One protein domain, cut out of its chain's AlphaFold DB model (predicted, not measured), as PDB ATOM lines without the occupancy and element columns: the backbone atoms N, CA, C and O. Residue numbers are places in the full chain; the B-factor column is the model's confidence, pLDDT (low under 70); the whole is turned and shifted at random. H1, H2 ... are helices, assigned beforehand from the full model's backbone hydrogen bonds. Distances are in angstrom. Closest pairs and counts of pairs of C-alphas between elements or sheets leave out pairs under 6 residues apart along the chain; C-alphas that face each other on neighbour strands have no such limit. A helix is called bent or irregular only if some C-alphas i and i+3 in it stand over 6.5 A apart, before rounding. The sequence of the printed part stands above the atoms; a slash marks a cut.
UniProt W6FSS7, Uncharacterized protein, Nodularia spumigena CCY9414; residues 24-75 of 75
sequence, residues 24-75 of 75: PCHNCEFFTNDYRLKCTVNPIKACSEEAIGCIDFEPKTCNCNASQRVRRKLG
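This is residues 24 to 75 of the 75 residues of an uncharacterized protein of Nodularia spumigena CCY9414 (UniProt W6FSS7). With little regular structure, the printed part is a body of loops, residues 24 to 61, with the short helix H1 in it, and an arm, residues 62 to 75, that sticks out and bears H2 near its tip. The printed part has 52 residues, 10 of them in its named elements, H1 then H2; the class is all helix, with no named strand. The whole is loose, with a radius of gyration of the C-alphas of 13.3 A, and elongated, spanning 37 by 22 by 15 A.

H1, residues 24 to 27, begins at C-alpha 24 (-34.925, -2.876, 26.861). H2, residues 68 to 73, is 10.5 A long and ends at C-alpha 73 (-14.848, -24.036, 16.423). H2 is irregular, but only just: C-alphas 70 and 73 are 6.55 A apart.

H1 and H2 are apart. H1 is too short for any O i to N i+4 pair; in H2, 0 of 2 such pairs and 0 of 3 O i to N i+3 pairs are within hydrogen-bond range. Residues 62 to 75 stand free.

The C-alphas farthest apart, of Glu 49 and Leu 74, are 38.8 A apart. The body without the free stretch spans 23 by 20 by 13 A. The link from H1 to H2, 40 residues, is long. The printed part has no cut. Residues 62 to 75 have pLDDT under 70.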
ATOM      1  N   PRO A  24     -36.333  -2.510  26.731       93.69
ATOM      2  CA  PRO A  24     -34.925  -2.876  26.861       93.69
ATOM      3  C   PRO A  24     -34.457  -3.897  25.805       93.69
ATOM      4  O   PRO A  24     -33.284  -4.263  25.778       93.69
ATOM      5  N   CYS A  25     -35.344  -4.360  24.911       93.81
ATOM      6  CA  CYS A  25     -35.086  -5.476  23.992       93.81
ATOM      7  C   CYS A  25     -33.803  -5.323  23.164       93.81
ATOM      8  O   CYS A  25     -33.075  -6.293  23.010       93.81
ATOM      9  N   HIS A  26     -33.480  -4.126  22.668       91.50
ATOM     10  CA  HIS A  26     -32.307  -3.933  21.805       91.50
ATOM     11  C   HIS A  26     -30.971  -4.264  22.501       91.50
ATOM     12  O   HIS A  26     -30.006  -4.683  21.852       91.50
ATOM     13  N   ASN A  27     -30.934  -4.127  23.828       91.56
ATOM     14  CA  ASN A  27     -29.763  -4.392  24.657       91.56
ATOM     15  C   ASN A  27     -29.788  -5.789  25.295       91.56
ATOM     16  O   ASN A  27     -28.912  -6.089  26.100       91.56
ATOM     17  N   CYS A  28     -30.773  -6.625  24.950       93.81
ATOM     18  CA  CYS A  28     -30.938  -7.962  25.510       93.81
ATOM     19  C   CYS A  28     -30.103  -9.005  24.748       93.81
ATOM     20  O   CYS A  28     -30.045  -8.960  23.517       93.81
ATOM     21  N   GLU A  29     -29.501  -9.966  25.450       93.75
ATOM     22  CA  GLU A  29     -28.740 -11.088  24.872       93.75
ATOM     23  C   GLU A  29     -29.615 -11.971  23.963       93.75
ATOM     24  O   GLU A  29     -29.171 -12.458  22.928       93.75
ATOM     25  N   PHE A  30     -30.899 -12.117  24.300       94.00
ATOM     26  CA  PHE A  30     -31.860 -12.944  23.560       94.00
ATOM     27  C   PHE A  30     -32.467 -12.258  22.327       94.00
ATOM     28  O   PHE A  30     -33.311 -12.843  21.642       94.00
ATOM     29  N   PHE A  31     -32.090 -11.005  22.054       95.00
ATOM     30  CA  PHE A  31     -32.617 -10.239  20.930       95.00
ATOM     31  C   PHE A  31     -31.899 -10.589  19.628       95.00
ATOM     32  O   PHE A  31     -30.700 -10.371  19.468       95.00
ATOM     33  N   THR A  32     -32.668 -11.082  18.665       92.50
ATOM     34  CA  THR A  32     -32.180 -11.655  17.402       92.50
ATOM     35  C   THR A  32     -32.282 -10.699  16.215       92.50
ATOM     36  O   THR A  32     -31.748 -10.999  15.153       92.50
ATOM     37  N   ASN A  33     -32.938  -9.542  16.375       90.44
ATOM     38  CA  ASN A  33     -33.141  -8.537  15.319       90.44
ATOM     39  C   ASN A  33     -33.820  -9.070  14.033       90.44
ATOM     40  O   ASN A  33     -33.760  -8.427  12.988       90.44
ATOM     41  N   ASP A  34     -34.482 -10.226  14.106       92.75
ATOM     42  CA  ASP A  34     -35.283 -10.788  13.019       92.75
ATOM     43  C   ASP A  34     -36.753 -10.385  13.212       92.75
ATOM     44  O   ASP A  34     -37.287 -10.390  14.324       92.75
ATOM     45  N   TYR A  35     -37.423 -10.003  12.125       88.69
ATOM     46  CA  TYR A  35     -38.828  -9.598  12.153       88.69
ATOM     47  C   TYR A  35     -39.766 -10.726  12.613       88.69
ATOM     48  O   TYR A  35     -40.734 -10.469  13.331       88.69
ATOM     49  N   ARG A  36     -39.483 -11.969  12.205       92.50
ATOM     50  CA  ARG A  36     -40.286 -13.160  12.517       92.50
ATOM     51  C   ARG A  36     -39.988 -13.695  13.909       92.50
ATOM     52  O   ARG A  36     -40.885 -14.205  14.574       92.50
ATOM     53  N   LEU A  37     -38.736 -13.579  14.334       93.81
ATOM     54  CA  LEU A  37     -38.265 -14.031  15.633       93.81
ATOM     55  C   LEU A  37     -37.477 -12.891  16.261       93.81
ATOM     56  O   LEU A  37     -36.276 -12.794  16.060       93.81
ATOM     57  N   LYS A  38     -38.156 -12.001  16.987       93.94
ATOM     58  CA  LYS A  38     -37.530 -10.809  17.587       93.94
ATOM     59  C   LYS A  38     -36.725 -11.139  18.845       93.94
ATOM     60  O   LYS A  38     -35.709 -10.508  19.118       93.94
ATOM     61  N   CYS A  39     -37.212 -12.098  19.626       95.75
ATOM     62  CA  CYS A  39     -36.609 -12.580  20.862       95.75
ATOM     63  C   CYS A  39     -36.810 -14.090  20.945       95.75
ATOM     64  O   CYS A  39     -37.888 -14.580  20.601       95.75
ATOM     65  N   THR A  40     -35.799 -14.816  21.412       95.06
ATOM     66  CA  THR A  40     -35.864 -16.279  21.550       95.06
ATOM     67  C   THR A  40     -36.734 -16.738  22.723       95.06
ATOM     68  O   THR A  40     -37.288 -17.830  22.656       95.06
ATOM     69  N   VAL A  41     -36.897 -15.908  23.761       95.31
ATOM     70  CA  VAL A  41     -37.710 -16.217  24.956       95.31
ATOM     71  C   VAL A  41     -39.159 -15.755  24.783       95.31
ATOM     72  O   VAL A  41     -40.092 -16.520  25.003       95.31
ATOM     73  N   ASN A  42     -39.356 -14.512  24.329       94.00
ATOM     74  CA  ASN A  42     -40.677 -13.891  24.168       94.00
ATOM     75  C   ASN A  42     -40.850 -13.277  22.765       94.00
ATOM     76  O   ASN A  42     -40.852 -12.049  22.623       94.00
ATOM     77  N   PRO A  43     -41.016 -14.097  21.712       93.44
ATOM     78  CA  PRO A  43     -41.082 -13.620  20.326       93.44
ATOM     79  C   PRO A  43     -42.237 -12.649  20.050       93.44
ATOM     80  O   PRO A  43     -42.087 -11.735  19.241       93.44
ATOM     81  N   ILE A  44     -43.374 -12.832  20.730       93.38
ATOM     82  CA  ILE A  44     -44.599 -12.046  20.511       93.38
ATOM     83  C   ILE A  44     -44.502 -10.668  21.181       93.38
ATOM     84  O   ILE A  44     -44.852  -9.660  20.572       93.38
ATOM     85  N   LYS A  45     -43.997 -10.623  22.420       93.12
ATOM     86  CA  LYS A  45     -43.978  -9.407  23.253       93.12
ATOM     87  C   LYS A  45     -42.791  -8.488  22.960       93.12
ATOM     88  O   LYS A  45     -42.834  -7.302  23.285       93.12
ATOM     89  N   ALA A  46     -41.722  -9.009  22.363       94.00
ATOM     90  CA  ALA A  46     -40.515  -8.239  22.085       94.00
ATOM     91  C   ALA A  46     -40.773  -7.018  21.181       94.00
ATOM     92  O   ALA A  46     -41.539  -7.073  20.215       94.00
ATOM     93  N   CYS A  47     -40.079  -5.915  21.486       93.06
ATOM     94  CA  CYS A  47     -40.205  -4.623  20.801       93.06
ATOM     95  C   CYS A  47     -41.618  -4.006  20.856       93.06
ATOM     96  O   CYS A  47     -42.003  -3.279  19.943       93.06
ATOM     97  N   SER A  48     -42.385  -4.293  21.910       94.31
ATOM     98  CA  SER A  48     -43.693  -3.684  22.184       94.31
ATOM     99  C   SER A  48     -43.711  -3.003  23.559       94.31
ATOM    100  O   SER A  48     -42.810  -3.228  24.368       94.31
ATOM    101  N   GLU A  49     -44.736  -2.190  23.849       93.62
ATOM    102  CA  GLU A  49     -44.895  -1.558  25.173       93.62
ATOM    103  C   GLU A  49     -45.002  -2.599  26.311       93.62
ATOM    104  O   GLU A  49     -44.618  -2.304  27.437       93.62
ATOM    105  N   GLU A  50     -45.426  -3.837  26.025       93.06
ATOM    106  CA  GLU A  50     -45.502  -4.929  27.012       93.06
ATOM    107  C   GLU A  50     -44.126  -5.426  27.481       93.06
ATOM    108  O   GLU A  50     -44.023  -6.084  28.512       93.06
ATOM    109  N   ALA A  51     -43.063  -5.132  26.727       94.56
ATOM    110  CA  ALA A  51     -41.699  -5.495  27.096       94.56
ATOM    111  C   ALA A  51     -41.029  -4.460  28.021       94.56
ATOM    112  O   ALA A  51     -39.883  -4.664  28.430       94.56
ATOM    113  N   ILE A  52     -41.708  -3.357  28.362       94.81
ATOM    114  CA  ILE A  52     -41.233  -2.421  29.388       94.81
ATOM    115  C   ILE A  52     -41.192  -3.170  30.726       94.81
ATOM    116  O   ILE A  52     -42.209  -3.666  31.198       94.81
ATOM    117  N   GLY A  53     -40.004  -3.275  31.329       92.62
ATOM    118  CA  GLY A  53     -39.812  -4.072  32.547       92.62
ATOM    119  C   GLY A  53     -39.804  -5.589  32.315       92.62
ATOM    120  O   GLY A  53     -40.168  -6.339  33.215       92.62
ATOM    121  N   CYS A  54     -39.415  -6.046  31.118       94.12
ATOM    122  CA  CYS A  54     -39.272  -7.469  30.792       94.12
ATOM    123  C   CYS A  54     -38.458  -8.228  31.856       94.12
ATOM    124  O   CYS A  54     -37.295  -7.906  32.088       94.12
ATOM    125  N   ILE A  55     -39.059  -9.266  32.449       93.50
ATOM    126  CA  ILE A  55     -38.444 -10.088  33.508       93.50
ATOM    127  C   ILE A  55     -37.295 -10.961  32.994       93.50
ATOM    128  O   ILE A  55     -36.354 -11.227  33.730       93.50
ATOM    129  N   ASP A  56     -37.351 -11.354  31.720       93.00
ATOM    130  CA  ASP A  56     -36.334 -12.182  31.061       93.00
ATOM    131  C   ASP A  56     -35.209 -11.337  30.437       93.00
ATOM    132  O   ASP A  56     -34.475 -11.801  29.563       93.00
ATOM    133  N   PHE A  57     -35.132 -10.048  30.783       94.31
ATOM    134  CA  PHE A  57     -34.118  -9.161  30.233       94.31
ATOM    135  C   PHE A  57     -32.739  -9.517  30.792       94.31
ATOM    136  O   PHE A  57     -32.477  -9.309  31.973       94.31
ATOM    137  N   GLU A  58     -31.848  -9.956  29.906       93.69
ATOM    138  CA  GLU A  58     -30.441 -10.190  30.217       93.69
ATOM    139  C   GLU A  58     -29.578  -9.220  29.398       93.69
ATOM    140  O   GLU A  58     -29.686  -9.219  28.168       93.69
ATOM    141  N   PRO A  59     -28.740  -8.369  30.015       91.88
ATOM    142  CA  PRO A  59     -27.933  -7.406  29.277       91.88
ATOM    143  C   PRO A  59     -26.887  -8.110  28.407       91.88
ATOM    144  O   PRO A  59     -26.204  -9.027  28.858       91.88
ATOM    145  N   LYS A  60     -26.699  -7.621  27.174       87.25
ATOM    146  CA  LYS A  60     -25.588  -8.046  26.312       87.25
ATOM    147  C   LYS A  60     -24.278  -7.874  27.065       87.25
ATOM    148  O   LYS A  60     -23.888  -6.753  27.402       87.25
ATOM    149  N   THR A  61     -23.590  -8.979  27.316       79.00
ATOM    150  CA  THR A  61     -22.280  -8.928  27.962       79.00
ATOM    151  C   THR A  61     -21.324  -8.148  27.058       79.00
ATOM    152  O   THR A  61     -21.153  -8.455  25.876       79.00
ATOM    153  N   CYS A  62     -20.735  -7.069  27.584       61.88
ATOM    154  CA  CYS A  62     -19.718  -6.308  26.871       61.88
ATOM    155  C   CYS A  62     -18.457  -7.163  26.789       61.88
ATOM    156  O   CYS A  62     -17.563  -7.131  27.632       61.88
ATOM    157  N   ASN A  63     -18.405  -7.986  25.755       55.72
ATOM    158  CA  ASN A  63     -17.295  -8.869  25.524       55.72
ATOM    159  C   ASN A  63     -16.091  -8.056  25.033       55.72
ATOM    160  O   ASN A  63     -15.876  -7.891  23.831       55.72
ATOM    161  N   CYS A  64     -15.253  -7.570  25.952       56.25
ATOM    162  CA  CYS A  64     -13.855  -7.357  25.609       56.25
ATOM    163  C   CYS A  64     -13.304  -8.732  25.177       56.25
ATOM    164  O   CYS A  64     -13.300  -9.702  25.931       56.25
ATOM    165  N   ASN A  65     -12.987  -8.856  23.886       58.34
ATOM    166  CA  ASN A  65     -12.790 -10.110  23.152       58.34
ATOM    167  C   ASN A  65     -11.522 -10.904  23.538       58.34
ATOM    168  O   ASN A  65     -10.742 -11.276  22.665       58.34
ATOM    169  N   ALA A  66     -11.309 -11.219  24.815       56.06
ATOM    170  CA  ALA A  66     -10.234 -12.123  25.223       56.06
ATOM    171  C   ALA A  66     -10.650 -13.611  25.175       56.06
ATOM    172  O   ALA A  66      -9.809 -14.465  24.917       56.06
ATOM    173  N   SER A  67     -11.935 -13.951  25.354       57.06
ATOM    174  CA  SER A  67     -12.351 -15.340  25.649       57.06
ATOM    175  C   SER A  67     -13.354 -15.993  24.676       57.06
ATOM    176  O   SER A  67     -13.516 -17.211  24.701       57.06
ATOM    177  N   GLN A  68     -13.997 -15.261  23.756       61.22
ATOM    178  CA  GLN A  68     -15.072 -15.825  22.908       61.22
ATOM    179  C   GLN A  68     -14.624 -16.568  21.630       61.22
ATOM    180  O   GLN A  68     -15.451 -17.212  20.981       61.22
ATOM    181  N   ARG A  69     -13.337 -16.554  21.246       53.41
ATOM    182  CA  ARG A  69     -12.877 -17.289  20.042       53.41
ATOM    183  C   ARG A  69     -12.851 -18.816  20.212       53.41
ATOM    184  O   ARG A  69     -12.771 -19.521  19.214       53.41
ATOM    185  N   VAL A  70     -12.956 -19.331  21.440       53.12
ATOM    186  CA  VAL A  70     -12.808 -20.771  21.722       53.12
ATOM    187  C   VAL A  70     -14.078 -21.576  21.404       53.12
ATOM    188  O   VAL A  70     -13.984 -22.738  21.025       53.12
ATOM    189  N   ARG A  71     -15.279 -20.984  21.485       55.72
ATOM    190  CA  ARG A  71     -16.546 -21.743  21.392       55.72
ATOM    191  C   ARG A  71     -17.120 -21.925  19.981       55.72
ATOM    192  O   ARG A  71     -17.940 -22.812  19.804       55.72
ATOM    193  N   ARG A  72     -16.706 -21.145  18.974       55.84
ATOM    194  CA  ARG A  72     -17.269 -21.237  17.602       55.84
ATOM    195  C   ARG A  72     -16.575 -22.261  16.689       55.84
ATOM    196  O   ARG A  72     -16.881 -22.302  15.507       55.84
ATOM    197  N   LYS A  73     -15.623 -23.049  17.206       50.34
ATOM    198  CA  LYS A  73     -14.848 -24.036  16.423       50.34
ATOM    199  C   LYS A  73     -15.183 -25.507  16.710       50.34
ATOM    200  O   LYS A  73     -14.491 -26.373  16.189       50.34
ATOM    201  N   LEU A  74     -16.217 -25.795  17.504       52.78
ATOM    202  CA  LEU A  74     -16.740 -27.156  17.668       52.78
ATOM    203  C   LEU A  74     -18.212 -27.182  17.245       52.78
ATOM    204  O   LEU A  74     -19.101 -26.873  18.036       52.78
ATOM    205  N   GLY A  75     -18.420 -27.492  15.972       41.22
ATOM    206  CA  GLY A  75     -19.705 -27.647  15.303       41.22
ATOM    207  C   GLY A  75     -19.447 -27.976  13.849       41.22
ATOM    208  O   GLY A  75     -18.956 -27.059  13.156       41.22
TER     209      GLY A  75